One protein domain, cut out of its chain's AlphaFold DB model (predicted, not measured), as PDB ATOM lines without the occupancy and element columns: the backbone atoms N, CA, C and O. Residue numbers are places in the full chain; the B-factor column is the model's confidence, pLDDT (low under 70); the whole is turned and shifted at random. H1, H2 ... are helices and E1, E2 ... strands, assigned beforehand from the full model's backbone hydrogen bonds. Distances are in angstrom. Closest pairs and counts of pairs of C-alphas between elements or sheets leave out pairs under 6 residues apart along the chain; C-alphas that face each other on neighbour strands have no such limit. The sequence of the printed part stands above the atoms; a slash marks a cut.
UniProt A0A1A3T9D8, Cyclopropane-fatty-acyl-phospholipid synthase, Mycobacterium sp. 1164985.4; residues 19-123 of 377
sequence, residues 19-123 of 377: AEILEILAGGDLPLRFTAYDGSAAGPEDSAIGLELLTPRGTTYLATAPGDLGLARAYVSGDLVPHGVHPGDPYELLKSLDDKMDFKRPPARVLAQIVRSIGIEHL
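What this domain is: This is residues 19 to 123 of the 377 residues of the protein "Cyclopropane-fatty-acyl-phospholipid synthase" of Mycobacterium sp. 1164985.4 (UniProt A0A1A3T9D8). A small, strongly helical body: three short strands side by side make a little wall, E1, E2, E3, and helices H1 to H4 are set round it. H2 and H3 fold back on each other as a helical hairpin, while H5 and H6 form the far end of the long axis, away from the sheet, and residues 99 to 107 lead to them from H4. The printed part has 105 residues with six named helices and three named strands, in the order H1 E1 E2 H2 H3 E3 H4 H5 H6. The sheet is mixed, in the order E1 E2 E3, and the class is mostly helix. The whole is compact, with a radius of gyration of the C-alphas of 13.2 A and spans of 37 by 27 by 25 A.

How they stand to each other: E2, residues 50 to 53, is the inner strand. E1, residues 33 to 36, is its parallel neighbour, at 10 degrees, with N 51 and O 33 2.8 A apart, within hydrogen-bond range. E3, residues 80 to 83, is antiparallel to E2, at 156 degrees, with N 83 and O 50 2.8 A apart, within hydrogen-bond range. H3, residues 68 to 76, is on the sheet; its closest C-alphas to E3 are those of Ala 74 and Leu 80, 5.1 A apart. H2, residues 56 to 64, only grazes the sheet and touches H3 in a hairpin, opposite ways at a shallow tilt of 19 degrees, the closest C-alphas being those of Leu 62 and Gly 70, 4.3 A apart. H1, residues 19 to 26, only grazes the sheet with residues 19 to 23. H4, residues 91 to 98, is only just on the sheet, with 5 pairs of C-alphas within 10 A, and only grazes it. H6, residues 120 to 123, touches H2, the closest C-alphas being those of Thr 60 and His 122, 4.5 A apart. H5, residues 108 to 118, is close to H1 but not clearly touching, with the C-alphas of Ile 21 and Ile 114 the closest, 6.4 A apart. In H1 to H5 every O i to N i+4 pair is within hydrogen-bond range; H6 is too short for such a pair.

Where its parts are: H1 begins at C-alpha 19 (406.125, -33.027, 508.677). The longer helices are H5 at 15.2 A, H2 at 12.4 A and H3 at 12.1 A; H1 and H4 are 10.4 A each and H6 is 5.2 A. E1 is 10.4 A long, E2 10.1 A and E3 10.0 A. H6 ends at C-alpha 123 (405.093, -18.866, 498.091).

The domain as a whole: The C-alphas farthest apart are those of Gly 88 and Arg 109, 40.2 A. The printed part has no cut. The link from E1 to E2 is long, with 13 residues. The mean pLDDT of the printed part is 86.3; residue 28 and residues 99 to 105 are under 70.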
ATOM      1  N   ALA A  19     405.149 -32.109 508.109       90.12
ATOM      2  CA  ALA A  19     406.125 -33.027 508.677       90.12
ATOM      3  C   ALA A  19     406.894 -33.815 507.600       90.12
ATOM      4  O   ALA A  19     408.123 -33.810 507.608       90.12
ATOM      5  N   GLU A  20     406.196 -34.401 506.618       88.50
ATOM      6  CA  GLU A  20     406.837 -35.111 505.495       88.50
ATOM      7  C   GLU A  20     407.722 -34.170 504.665       88.50
ATOM      8  O   GLU A  20     408.811 -34.541 504.229       88.50
ATOM      9  N   ILE A  21     407.276 -32.927 504.447       87.50
ATOM     10  CA  ILE A  21     408.080 -31.913 503.753       87.50
ATOM     11  C   ILE A  21     409.374 -31.638 504.524       87.50
ATOM     12  O   ILE A  21     410.440 -31.575 503.908       87.50
ATOM     13  N   LEU A  22     409.294 -31.476 505.847       85.69
ATOM     14  CA  LEU A  22     410.467 -31.219 506.673       85.69
ATOM     15  C   LEU A  22     411.442 -32.403 506.656       85.69
ATOM     16  O   LEU A  22     412.633 -32.179 506.451       85.69
ATOM     17  N   GLU A  23     410.963 -33.641 506.795       84.94
ATOM     18  CA  GLU A  23     411.803 -34.847 506.712       84.94
ATOM     19  C   GLU A  23     412.536 -34.936 505.370       84.94
ATOM     20  O   GLU A  23     413.743 -35.176 505.328       84.94
ATOM     21  N   ILE A  24     411.836 -34.666 504.262       83.69
ATOM     22  CA  ILE A  24     412.436 -34.645 502.922       83.69
ATOM     23  C   ILE A  24     413.554 -33.598 502.835       83.69
ATOM     24  O   ILE A  24     414.612 -33.873 502.265       83.69
ATOM     25  N   LEU A  25     413.325 -32.396 503.372       79.38
ATOM     26  CA  LEU A  25     414.300 -31.301 503.342       79.38
ATOM     27  C   LEU A  25     415.495 -31.552 504.269       79.38
ATOM     28  O   LEU A  25     416.609 -31.162 503.926       79.38
ATOM     29  N   ALA A  26     415.271 -32.222 505.399       75.19
ATOM     30  CA  ALA A  26     416.295 -32.602 506.369       75.19
ATOM     31  C   ALA A  26     417.101 -33.849 505.958       75.19
ATOM     32  O   ALA A  26     418.066 -34.211 506.620       75.19
ATOM     33  N   GLY A  27     416.721 -34.520 504.865       73.50
ATOM     34  CA  GLY A  27     417.404 -35.728 504.401       73.50
ATOM     35  C   GLY A  27     416.988 -37.015 505.122       73.50
ATOM     36  O   GLY A  27     417.701 -38.009 504.999       73.50
ATOM     37  N   GLY A  28     415.840 -37.014 505.804       69.12
ATOM     38  CA  GLY A  28     415.157 -38.193 506.347       69.12
ATOM     39  C   GLY A  28     415.247 -38.364 507.864       69.12
ATOM     40  O   GLY A  28     414.264 -38.777 508.466       69.12
ATOM     41  N   ASP A  29     416.369 -38.008 508.490       73.06
ATOM     42  CA  ASP A  29     416.544 -38.132 509.942       73.06
ATOM     43  C   ASP A  29     416.416 -36.765 510.619       73.06
ATOM     44  O   ASP A  29     417.276 -35.896 510.467       73.06
ATOM     45  N   LEU A  30     415.345 -36.578 511.396       78.94
ATOM     46  CA  LEU A  30     415.185 -35.403 512.246       78.94
ATOM     47  C   LEU A  30     415.702 -35.690 513.661       78.94
ATOM     48  O   LEU A  30     415.254 -36.642 514.299       78.94
ATOM     49  N   PRO A  31     416.604 -34.853 514.196       82.31
ATOM     50  CA  PRO A  31     417.201 -35.059 515.514       82.31
ATOM     51  C   PRO A  31     416.310 -34.608 516.677       82.31
ATOM     52  O   PRO A  31     416.686 -34.794 517.831       82.31
ATOM     53  N   LEU A  32     415.176 -33.977 516.370       89.38
ATOM     54  CA  LEU A  32     414.238 -33.372 517.309       89.38
ATOM     55  C   LEU A  32     412.802 -33.691 516.900       89.38
ATOM     56  O   LEU A  32     412.543 -34.056 515.751       89.38
ATOM     57  N   ARG A  33     411.861 -33.507 517.829       93.88
ATOM     58  CA  ARG A  33     410.437 -33.631 517.521       93.88
ATOM     59  C   ARG A  33     409.952 -32.385 516.795       93.88
ATOM     60  O   ARG A  33     410.086 -31.281 517.311       93.88
ATOM     61  N   PHE A  34     409.341 -32.557 515.633       94.00
ATOM     62  CA  PHE A  34     408.639 -31.485 514.941       94.00
ATOM     63  C   PHE A  34     407.135 -31.747 514.939       94.00
ATOM     64  O   PHE A  34     406.707 -32.863 514.645       94.00
ATOM     65  N   THR A  35     406.338 -30.725 515.236       96.00
ATOM     66  CA  THR A  35     404.873 -30.745 515.113       96.00
ATOM     67  C   THR A  35     404.395 -29.524 514.335       96.00
ATOM     68  O   THR A  35     405.034 -28.471 514.359       96.00
ATOM     69  N   ALA A  36     403.272 -29.648 513.629       96.94
ATOM     70  CA  ALA A  36     402.705 -28.553 512.851       96.94
ATOM     71  C   ALA A  36     401.182 -28.432 513.003       96.94
ATOM     72  O   ALA A  36     400.481 -29.389 513.331       96.94
ATOM     73  N   TYR A  37     400.656 -27.239 512.709       95.69
ATOM     74  CA  TYR A  37     399.228 -26.904 512.802       95.69
ATOM     75  C   TYR A  37     398.308 -27.719 511.878       95.69
ATOM     76  O   TYR A  37     397.090 -27.685 512.049       95.69
ATOM     77  N   ASP A  38     398.856 -28.431 510.888       93.94
ATOM     78  CA  ASP A  38     398.105 -29.371 510.047       93.94
ATOM     79  C   ASP A  38     397.885 -30.737 510.734       93.94
ATOM     80  O   ASP A  38     397.288 -31.636 510.143       93.94
ATOM     81  N   GLY A  39     398.346 -30.883 511.983       93.69
ATOM     82  CA  GLY A  39     398.260 -32.100 512.788       93.69
ATOM     83  C   GLY A  39     399.367 -33.112 512.495       93.69
ATOM     84  O   GLY A  39     399.375 -34.186 513.096       93.69
ATOM     85  N   SER A  40     400.290 -32.798 511.581       95.25
ATOM     86  CA  SER A  40     401.406 -33.676 511.243       95.25
ATOM     87  C   SER A  40     402.568 -33.534 512.225       95.25
ATOM     88  O   SER A  40     402.744 -32.502 512.882       95.25
ATOM     89  N   ALA A  41     403.365 -34.595 512.341       94.56
ATOM     90  CA  ALA A  41     404.542 -34.612 513.190       94.56
ATOM     91  C   ALA A  41     405.626 -35.537 512.629       94.56
ATOM     92  O   ALA A  41     405.308 -36.532 511.980       94.56
ATOM     93  N   ALA A  42     406.886 -35.205 512.897       92.38
ATOM     94  CA  ALA A  42     408.058 -35.938 512.428       92.38
ATOM     95  C   ALA A  42     409.168 -35.975 513.488       92.38
ATOM     96  O   ALA A  42     409.178 -35.171 514.425       92.38
ATOM     97  N   GLY A  43     410.100 -36.918 513.343       89.62
ATOM     98  CA  GLY A  43     411.165 -37.169 514.320       89.62
ATOM     99  C   GLY A  43     410.708 -37.938 515.576       89.62
ATOM    100  O   GLY A  43     409.521 -38.268 515.705       89.62
ATOM    101  N   PRO A  44     411.635 -38.247 516.503       90.06
ATOM    102  CA  PRO A  44     411.398 -39.152 517.633       90.06
ATOM    103  C   PRO A  44     410.315 -38.647 518.597       90.06
ATOM    104  O   PRO A  44     410.341 -37.488 519.012       90.06
ATOM    105  N   GLU A  45     409.369 -39.514 518.978       88.50
ATOM    106  CA  GLU A  45     408.293 -39.171 519.928       88.50
ATOM    107  C   GLU A  45     408.803 -38.930 521.354       88.50
ATOM    108  O   GLU A  45     408.199 -38.170 522.104       88.50
ATOM    109  N   ASP A  46     409.920 -39.556 521.717       89.06
ATOM    110  CA  ASP A  46     410.586 -39.449 523.014       89.06
ATOM    111  C   ASP A  46     411.648 -38.336 523.060       89.06
ATOM    112  O   ASP A  46     412.376 -38.212 524.049       89.06
ATOM    113  N   SER A  47     411.745 -37.505 522.015       89.62
ATOM    114  CA  SER A  47     412.691 -36.391 521.985       89.62
ATOM    115  C   SER A  47     412.375 -35.368 523.076       89.62
ATOM    116  O   SER A  47     411.279 -34.812 523.131       89.62
ATOM    117  N   ALA A  48     413.374 -35.056 523.903       89.31
ATOM    118  CA  ALA A  48     413.261 -34.030 524.938       89.31
ATOM    119  C   ALA A  48     413.147 -32.607 524.365       89.31
ATOM    120  O   ALA A  48     412.629 -31.723 525.040       89.31
ATOM    121  N   ILE A  49     413.634 -32.391 523.137       92.19
ATOM    122  CA  ILE A  49     413.660 -31.093 522.454       92.19
ATOM    123  C   ILE A  49     412.775 -31.161 521.208       92.19
ATOM    124  O   ILE A  49     412.753 -32.178 520.502       92.19
ATOM    125  N   GLY A  50     412.066 -30.074 520.912       93.06
ATOM    126  CA  GLY A  50     411.220 -30.002 519.729       93.06
ATOM    127  C   GLY A  50     410.970 -28.597 519.200       93.06
ATOM    128  O   GLY A  50     411.324 -27.599 519.822       93.06
ATOM    129  N   LEU A  51     410.347 -28.546 518.027       94.12
ATOM    130  CA  LEU A  51     409.877 -27.338 517.362       94.12
ATOM    131  C   LEU A  51     408.419 -27.524 516.960       94.12
ATOM    132  O   LEU A  51     408.068 -28.506 516.308       94.12
ATOM    133  N   GLU A  52     407.584 -26.554 517.303       96.00
ATOM    134  CA  GLU A  52     406.173 -26.549 516.950       96.00
ATOM    135  C   GLU A  52     405.855 -25.380 516.019       96.00
ATOM    136  O   GLU A  52     406.028 -24.213 516.371       96.00
ATOM    137  N   LEU A  53     405.381 -25.697 514.816       96.88
ATOM    138  CA  LEU A  53     404.917 -24.732 513.827       96.88
ATOM    139  C   LEU A  53     403.416 -24.480 514.011       96.88
ATOM    140  O   LEU A  53     402.577 -25.273 513.585       96.88
ATOM    141  N   LEU A  54     403.074 -23.348 514.617       96.81
ATOM    142  CA  LEU A  54     401.722 -23.050 515.093       96.81
ATOM    143  C   LEU A  54     400.787 -22.481 514.027       96.81
ATOM    144  O   LEU A  54     399.567 -22.566 514.179       96.81
ATOM    145  N   THR A  55     401.319 -21.849 512.976       96.06
ATOM    146  CA  THR A  55     400.478 -21.084 512.046       96.06
ATOM    147  C   THR A  55     400.878 -21.239 510.576       96.06
ATOM    148  O   THR A  55     402.062 -21.394 510.255       96.06
ATOM    149  N   PRO A  56     399.917 -21.069 509.643       94.25
ATOM    150  CA  PRO A  56     400.215 -20.986 508.213       94.25
ATOM    151  C   PRO A  56     401.137 -19.815 507.842       94.25
ATOM    152  O   PRO A  56     401.847 -19.875 506.837       94.25
ATOM    153  N   ARG A  57     401.153 -18.746 508.651       94.50
ATOM    154  CA  ARG A  57     402.073 -17.614 508.473       94.50
ATOM    155  C   ARG A  57     403.526 -18.061 508.659       94.50
ATOM    156  O   ARG A  57     404.371 -17.694 507.843       94.50
ATOM    157  N   GLY A  58     403.787 -18.909 509.655       93.25
ATOM    158  CA  GLY A  58     405.090 -19.538 509.869       93.25
ATOM    159  C   GLY A  58     405.561 -20.326 508.647       93.25
ATOM    160  O   GLY A  58     406.682 -20.116 508.186       93.25
ATOM    161  N   THR A  59     404.685 -21.140 508.042       93.19
ATOM    162  CA  THR A  59     404.990 -21.867 506.793       93.19
ATOM    163  C   THR A  59     405.428 -20.920 505.681       93.19
ATOM    164  O   THR A  59     406.422 -21.179 505.006       93.19
ATOM    165  N   THR A  60     404.731 -19.792 505.506       92.44
ATOM    166  CA  THR A  60     405.105 -18.784 504.502       92.44
ATOM    167  C   THR A  60     406.498 -18.213 504.766       92.44
ATOM    168  O   THR A  60     407.276 -18.045 503.827       92.44
ATOM    169  N   TYR A  61     406.854 -17.921 506.020       92.12
ATOM    170  CA  TYR A  61     408.196 -17.426 506.342       92.12
ATOM    171  C   TYR A  61     409.286 -18.449 506.021       92.12
ATOM    172  O   TYR A  61     410.269 -18.088 505.373       92.12
ATOM    173  N   LEU A  62     409.083 -19.715 506.396       89.06
ATOM    174  CA  LEU A  62     410.014 -20.807 506.093       89.06
ATOM    175  C   LEU A  62     410.158 -21.037 504.580       89.06
ATOM    176  O   LEU A  62     411.258 -21.260 504.086       89.06
ATOM    177  N   ALA A  63     409.057 -20.943 503.830       87.69
ATOM    178  CA  ALA A  63     409.051 -21.183 502.390       87.69
ATOM    179  C   ALA A  63     409.641 -20.023 501.571       87.69
ATOM    180  O   ALA A  63     410.196 -20.247 500.493       87.69
ATOM    181  N   THR A  64     409.507 -18.780 502.045       86.94
ATOM    182  CA  THR A  64     409.877 -17.583 501.266       86.94
ATOM    183  C   THR A  64     411.214 -16.955 501.655       86.94
ATOM    184  O   THR A  64     411.702 -16.086 500.928       86.94
ATOM    185  N   ALA A  65     411.833 -17.384 502.759       82.56
ATOM    186  CA  ALA A  65     413.140 -16.901 503.197       82.56
ATOM    187  C   ALA A  65     414.117 -18.072 503.406       82.56
ATOM    188  O   ALA A  65     413.939 -18.854 504.337       82.56
ATOM    189  N   PRO A  66     415.154 -18.206 502.559       74.44
ATOM    190  CA  PRO A  66     416.106 -19.304 502.667       74.44
ATOM    191  C   PRO A  66     417.033 -19.142 503.880       74.44
ATOM    192  O   PRO A  66     417.353 -18.021 504.282       74.44
ATOM    193  N   GLY A  67     417.536 -20.268 504.388       77.25
ATOM    194  CA  GLY A  67     418.507 -20.309 505.480       77.25
ATOM    195  C   GLY A  67     417.895 -20.009 506.849       77.25
ATOM    196  O   GLY A  67     416.726 -20.288 507.106       77.25
ATOM    197  N   ASP A  68     418.705 -19.423 507.723       84.06
ATOM    198  CA  ASP A  68     418.351 -19.043 509.095       84.06
ATOM    199  C   ASP A  68     417.260 -17.957 509.177       84.06
ATOM    200  O   ASP A  68     416.527 -17.878 510.162       84.06
ATOM    201  N   LEU A  69     417.102 -17.140 508.131       85.62
ATOM    202  CA  LEU A  69     416.183 -16.002 508.136       85.62
ATOM    203  C   LEU A  69     414.703 -16.411 508.221       85.62
ATOM    204  O   LEU A  69     413.926 -15.752 508.910       85.62
ATOM    205  N   GLY A  70     414.291 -17.479 507.532       88.38
ATOM    206  CA  GLY A  70     412.906 -17.965 507.593       88.38
ATOM    207  C   GLY A  70     412.536 -18.492 508.977       88.38
ATOM    208  O   GLY A  70     411.471 -18.155 509.499       88.38
ATOM    209  N   LEU A  71     413.451 -19.247 509.593       89.19
ATOM    210  CA  LEU A  71     413.314 -19.747 510.964       89.19
ATOM    211  C   LEU A  71     413.213 -18.589 511.958       89.19
ATOM    212  O   LEU A  71     412.290 -18.558 512.768       89.19
ATOM    213  N   ALA A  72     414.097 -17.593 511.844       89.94
ATOM    214  CA  ALA A  72     414.080 -16.414 512.702       89.94
ATOM    215  C   ALA A  72     412.765 -15.629 512.602       89.94
ATOM    216  O   ALA A  72     412.188 -15.259 513.622       89.94
ATOM    217  N   ARG A  73     412.249 -15.410 511.385       93.31
ATOM    218  CA  ARG A  73     410.971 -14.711 511.179       93.31
ATOM    219  C   ARG A  73     409.808 -15.432 511.839       93.31
ATOM    220  O   ARG A  73     408.989 -14.781 512.487       93.31
ATOM    221  N   ALA A  74     409.742 -16.752 511.668       93.56
ATOM    222  CA  ALA A  74     408.704 -17.572 512.273       93.56
ATOM    223  C   ALA A  74     408.816 -17.566 513.805       93.56
ATOM    224  O   ALA A  74     407.811 -17.361 514.481       93.56
ATOM    225  N   TYR A  75     410.028 -17.691 514.350       93.31
ATOM    226  CA  TYR A  75     410.278 -17.653 515.792       93.31
ATOM    227  C   TYR A  75     409.901 -16.303 516.419       93.31
ATOM    228  O   TYR A  75     409.055 -16.244 517.307       93.31
ATOM    229  N   VAL A  76     410.445 -15.197 515.902       92.00
ATOM    230  CA  VAL A  76     410.189 -13.838 516.420       92.00
ATOM    231  C   VAL A  76     408.711 -13.446 516.296       92.00
ATOM    232  O   VAL A  76     408.201 -12.678 517.108       92.00
ATOM    233  N   SER A  77     407.999 -13.991 515.304       94.00
ATOM    234  CA  SER A  77     406.558 -13.758 515.122       94.00
ATOM    235  C   SER A  77     405.664 -14.628 516.014       94.00
ATOM    236  O   SER A  77     404.442 -14.462 515.965       94.00
ATOM    237  N   GLY A  78     406.239 -15.557 516.787       94.50
ATOM    238  CA  GLY A  78     405.504 -16.536 517.592       94.50
ATOM    239  C   GLY A  78     404.835 -17.644 516.772       94.50
ATOM    240  O   GLY A  78     403.915 -18.292 517.257       94.50
ATOM    241  N   ASP A  79     405.253 -17.844 515.521       96.25
ATOM    242  CA  ASP A  79     404.715 -18.880 514.633       96.25
ATOM    243  C   ASP A  79     405.477 -20.207 514.740       96.25
ATOM    244  O   ASP A  79     404.945 -21.243 514.348       96.25
ATOM    245  N   LEU A  80     406.713 -20.175 515.242       94.81
ATOM    246  CA  LEU A  80     407.549 -21.344 515.497       94.81
ATOM    247  C   LEU A  80     408.023 -21.296 516.949       94.81
ATOM    248  O   LEU A  80     408.743 -20.373 517.324       94.81
ATOM    249  N   VAL A  81     407.626 -22.275 517.756       95.19
ATOM    250  CA  VAL A  81     407.911 -22.295 519.195       95.19
ATOM    251  C   VAL A  81     408.833 -23.466 519.535       95.19
ATOM    252  O   VAL A  81     408.544 -24.599 519.145       95.19
ATOM    253  N   PRO A  82     409.950 -23.219 520.241       94.50
ATOM    254  CA  PRO A  82     410.808 -24.280 520.731       94.50
ATOM    255  C   PRO A  82     410.254 -24.910 522.012       94.50
ATOM    256  O   PRO A  82     409.715 -24.225 522.879       94.50
ATOM    257  N   HIS A  83     410.461 -26.216 522.143       92.75
ATOM    258  CA  HIS A  83     410.117 -27.018 523.316       92.75
ATOM    259  C   HIS A  83     411.365 -27.677 523.894       92.75
ATOM    260  O   HIS A  83     412.287 -28.026 523.155       92.75
ATOM    261  N   GLY A  84     411.385 -27.870 525.213       92.06
ATOM    262  CA  GLY A  84     412.485 -28.554 525.902       92.06
ATOM    263  C   GLY A  84     413.750 -27.719 526.114       92.06
ATOM    264  O   GLY A  84     414.748 -28.251 526.589       92.06
ATOM    265  N   VAL A  85     413.715 -26.424 525.786       93.44
ATOM    266  CA  VAL A  85     414.807 -25.465 526.011       93.44
ATOM    267  C   VAL A  85     414.264 -24.155 526.580       93.44
ATOM    268  O   VAL A  85     413.103 -23.810 526.352       93.44
ATOM    269  N   HIS A  86     415.093 -23.418 527.321       93.75
ATOM    270  CA  HIS A  86     414.726 -22.090 527.806       93.75
ATOM    271  C   HIS A  86     414.919 -21.051 526.685       93.75
ATOM    272  O   HIS A  86     415.942 -21.100 526.005       93.75
ATOM    273  N   PRO A  87     414.017 -20.069 526.491       89.38
ATOM    274  CA  PRO A  87     414.197 -19.034 525.464       89.38
ATOM    275  C   PRO A  87     415.481 -18.203 525.619       89.38
ATOM    276  O   PRO A  87     416.009 -17.708 524.627       89.38
ATOM    277  N   GLY A  88     415.979 -18.059 526.853       91.00
ATOM    278  CA  GLY A  88     417.259 -17.404 527.166       91.00
ATOM    279  C   GLY A  88     418.501 -18.256 526.871       91.00
ATOM    280  O   GLY A  88     419.580 -17.704 526.674       91.00
ATOM    281  N   ASP A  89     418.346 -19.581 526.771       93.50
ATOM    282  CA  ASP A  89     419.420 -20.518 526.422       93.50
ATOM    283  C   ASP A  89     418.912 -21.628 525.474       93.50
ATOM    284  O   ASP A  89     418.660 -22.767 525.884       93.50
ATOM    285  N   PRO A  90     418.728 -21.308 524.178       91.62
ATOM    286  CA  PRO A  90     418.298 -22.274 523.175       91.62
ATOM    287  C   PRO A  90     419.472 -23.075 522.580       91.62
ATOM    288  O   PRO A  90     419.319 -23.666 521.509       91.62
ATOM    289  N   TYR A  91     420.656 -23.084 523.206       91.00
ATOM    290  CA  TYR A  91     421.882 -23.597 522.584       91.00
ATOM    291  C   TYR A  91     421.771 -25.060 522.132       91.00
ATOM    292  O   TYR A  91     422.107 -25.378 520.991       91.00
ATOM    293  N   GLU A  92     421.235 -25.946 522.975       89.19
ATOM    294  CA  GLU A  92     421.087 -27.375 522.646       89.19
ATOM    295  C   GLU A  92     420.123 -27.625 521.474       89.19
ATOM    296  O   GLU A  92     420.337 -28.533 520.664       89.19
ATOM    297  N   LEU A  93     419.095 -26.781 521.327       89.94
ATOM    298  CA  LEU A  93     418.210 -26.812 520.164       89.94
ATOM    299  C   LEU A  93     418.972 -26.410 518.897       89.94
ATOM    300  O   LEU A  93     418.925 -27.128 517.900       89.94
ATOM    301  N   LEU A  94     419.688 -25.283 518.933       88.06
ATOM    302  CA  LEU A  94     420.434 -24.779 517.775       88.06
ATOM    303  C   LEU A  94     421.535 -25.749 517.341       88.06
ATOM    304  O   LEU A  94     421.689 -26.014 516.152       88.06
ATOM    305  N   LYS A  95     422.252 -26.336 518.299       86.19
ATOM    306  CA  LYS A  95     423.260 -27.365 518.045       86.19
ATOM    307  C   LYS A  95     422.653 -28.614 517.407       86.19
ATOM    308  O   LYS A  95     423.228 -29.170 516.478       86.19
ATOM    309  N   SER A  96     421.474 -29.034 517.866       82.12
ATOM    310  CA  SER A  96     420.762 -30.167 517.267       82.12
ATOM    311  C   SER A  96     420.358 -29.898 515.817       82.12
ATOM    312  O   SER A  96     420.371 -30.828 515.017       82.12
ATOM    313  N   LEU A  97     420.035 -28.649 515.468       78.69
ATOM    314  CA  LEU A  97     419.768 -28.241 514.087       78.69
ATOM    315  C   LEU A  97     421.054 -28.216 513.238       78.69
ATOM    316  O   LEU A  97     421.031 -28.695 512.111       78.69
ATOM    317  N   ASP A  98     422.167 -27.703 513.767       74.44
ATOM    318  CA  ASP A  98     423.425 -27.514 513.020       74.44
ATOM    319  C   ASP A  98     424.186 -28.831 512.762       74.44
ATOM    320  O   ASP A  98     424.535 -29.139 511.625       74.44
ATOM    321  N   ASP A  99     424.377 -29.664 513.791       57.50
ATOM    322  CA  ASP A  99     425.190 -30.890 513.703       57.50
ATOM    323  C   ASP A  99     424.524 -32.011 512.877       57.50
ATOM    324  O   ASP A  99     425.172 -33.006 512.534       57.50
ATOM    325  N   LYS A 100     423.210 -31.916 512.624       53.69
ATOM    326  CA  LYS A 100     422.397 -33.050 512.149       53.69
ATOM    327  C   LYS A 100     421.424 -32.726 511.013       53.69
ATOM    328  O   LYS A 100     420.795 -33.656 510.514       53.69
ATOM    329  N   MET A 101     421.300 -31.470 510.567       58.62
ATOM    330  CA  MET A 101     420.466 -31.123 509.407       58.62
ATOM    331  C   MET A 101     421.301 -30.716 508.191       58.62
ATOM    332  O   MET A 101     421.572 -29.542 507.947       58.62
ATOM    333  N   ASP A 102     421.620 -31.696 507.345       56.09
ATOM    334  CA  ASP A 102     422.105 -31.431 505.991       56.09
ATOM    335  C   ASP A 102     420.910 -31.095 505.087       56.09
ATOM    336  O   ASP A 102     420.270 -31.984 504.514       56.09
ATOM    337  N   PHE A 103     420.605 -29.805 504.926       63.62
ATOM    338  CA  PHE A 103     419.566 -29.356 503.995       63.62
ATOM    339  C   PHE A 103     419.966 -29.653 502.543       63.62
ATOM    340  O   PHE A 103     420.583 -28.842 501.842       63.62
ATOM    341  N   LYS A 104     419.601 -30.840 502.057       61.44
ATOM    342  CA  LYS A 104     419.825 -31.243 500.667       61.44
ATOM    343  C   LYS A 104     418.770 -30.593 499.793       61.44
ATOM    344  O   LYS A 104     417.578 -30.684 500.062       61.44
ATOM    345  N   ARG A 105     419.192 -29.975 498.685       67.94
ATOM    346  CA  ARG A 105     418.239 -29.499 497.673       67.94
ATOM    347  C   ARG A 105     417.524 -30.711 497.068       67.94
ATOM    348  O   ARG A 105     418.187 -31.511 496.402       67.94
ATOM    349  N   PRO A 106     416.205 -30.860 497.267       73.19
ATOM    350  CA  PRO A 106     415.492 -32.009 496.741       73.19
ATOM    351  C   PRO A 106     415.460 -31.965 495.202       73.19
ATOM    352  O   PRO A 106     415.526 -30.883 494.605       73.19
ATOM    353  N   PRO A 107     415.335 -33.121 494.520       82.44
ATOM    354  CA  PRO A 107     415.164 -33.166 493.070       82.44
ATOM    355  C   PRO A 107     413.983 -32.301 492.609       82.44
ATOM    356  O   PRO A 107     412.966 -32.216 493.295       82.44
ATOM    357  N   ALA A 108     414.053 -31.726 491.403       83.88
ATOM    358  CA  ALA A 108     413.043 -30.779 490.905       83.88
ATOM    359  C   ALA A 108     411.592 -31.307 490.953       83.88
ATOM    360  O   ALA A 108     410.658 -30.542 491.183       83.88
ATOM    361  N   ARG A 109     411.390 -32.622 490.774       84.50
ATOM    362  CA  ARG A 109     410.067 -33.263 490.894       84.50
ATOM    363  C   ARG A 109     409.528 -33.232 492.324       84.50
ATOM    364  O   ARG A 109     408.354 -32.944 492.520       84.50
ATOM    365  N   VAL A 110     410.395 -33.494 493.300       82.50
ATOM    366  CA  VAL A 110     410.068 -33.445 494.729       82.50
ATOM    367  C   VAL A 110     409.796 -32.001 495.141       82.50
ATOM    368  O   VAL A 110     408.798 -31.732 495.795       82.50
ATOM    369  N   LEU A 111     410.592 -31.046 494.652       82.88
ATOM    370  CA  LEU A 111     410.335 -29.621 494.871       82.88
ATOM    371  C   LEU A 111     408.961 -29.188 494.328       82.88
ATOM    372  O   LEU A 111     408.223 -28.485 495.010       82.88
ATOM    373  N   ALA A 112     408.582 -29.644 493.129       84.00
ATOM    374  CA  ALA A 112     407.260 -29.365 492.566       84.00
ATOM    375  C   ALA A 112     406.123 -29.970 493.409       84.00
ATOM    376  O   ALA A 112     405.066 -29.353 493.552       84.00
ATOM    377  N   GLN A 113     406.333 -31.155 493.990       85.56
ATOM    378  CA  GLN A 113     405.376 -31.782 494.901       85.56
ATOM    379  C   GLN A 113     405.261 -31.017 496.225       85.56
ATOM    380  O   GLN A 113     404.141 -30.782 496.675       85.56
ATOM    381  N   ILE A 114     406.382 -30.571 496.803       84.81
ATOM    382  CA  ILE A 114     406.412 -29.718 498.002       84.81
ATOM    383  C   ILE A 114     405.617 -28.436 497.743       84.81
ATOM    384  O   ILE A 114     404.674 -28.143 498.469       84.81
ATOM    385  N   VAL A 115     405.907 -27.726 496.647       85.38
ATOM    386  CA  VAL A 115     405.186 -26.505 496.246       85.38
ATOM    387  C   VAL A 115     403.680 -26.747 496.109       85.38
ATOM    388  O   VAL A 115     402.873 -25.959 496.598       85.38
ATOM    389  N   ARG A 116     403.282 -27.849 495.466       86.19
ATOM    390  CA  ARG A 116     401.866 -28.195 495.278       86.19
ATOM    391  C   ARG A 116     401.162 -28.557 496.590       86.19
ATOM    392  O   ARG A 116     399.947 -28.394 496.686       86.19
ATOM    393  N   SER A 117     401.913 -29.074 497.559       86.44
ATOM    394  CA  SER A 117     401.400 -29.515 498.858       86.44
ATOM    395  C   SER A 117     401.255 -28.349 499.827       86.44
ATOM    396  O   SER A 117     400.184 -28.188 500.403       86.44
ATOM    397  N   ILE A 118     402.282 -27.495 499.907       83.88
ATOM    398  CA  ILE A 118     402.281 -26.258 500.696       83.88
ATOM    399  C   ILE A 118     401.217 -25.280 500.182       83.88
ATOM    400  O   ILE A 118     400.541 -24.660 500.987       83.88
ATOM    401  N   GLY A 119     401.042 -25.161 498.862       85.50
ATOM    402  CA  GLY A 119     400.133 -24.188 498.250       85.50
ATOM    403  C   GLY A 119     400.865 -22.939 497.746       85.50
ATOM    404  O   GLY A 119     401.838 -22.471 498.335       85.50
ATOM    405  N   ILE A 120     400.412 -22.397 496.612       82.12
ATOM    406  CA  ILE A 120     401.055 -21.250 495.940       82.12
ATOM    407  C   ILE A 120     400.905 -19.969 496.776       82.12
ATOM    408  O   ILE A 120     401.756 -19.082 496.724       82.12
ATOM    409  N   GLU A 121     399.850 -19.881 497.582       82.12
ATOM    410  CA  GLU A 121     399.580 -18.797 498.521       82.12
ATOM    411  C   GLU A 121     400.723 -18.578 499.525       82.12
ATOM    412  O   GLU A 121     401.045 -17.433 499.840       82.12
ATOM    413  N   HIS A 122     401.401 -19.651 499.939       81.88
ATOM    414  CA  HIS A 122     402.533 -19.628 500.869       81.88
ATOM    415  C   HIS A 122     403.881 -19.356 500.186       81.88
ATOM    416  O   HIS A 122     404.896 -19.195 500.857       81.88
ATOM    417  N   LEU A 123     403.907 -19.271 498.852       85.06
ATOM    418  CA  LEU A 123     405.093 -18.866 498.091       85.06
ATOM    419  C   LEU A 123     405.140 -17.361 497.828       85.06
ATOM    420  O   LEU A 123     406.138 -16.856 497.312       85.06
TER     421      LEU A 123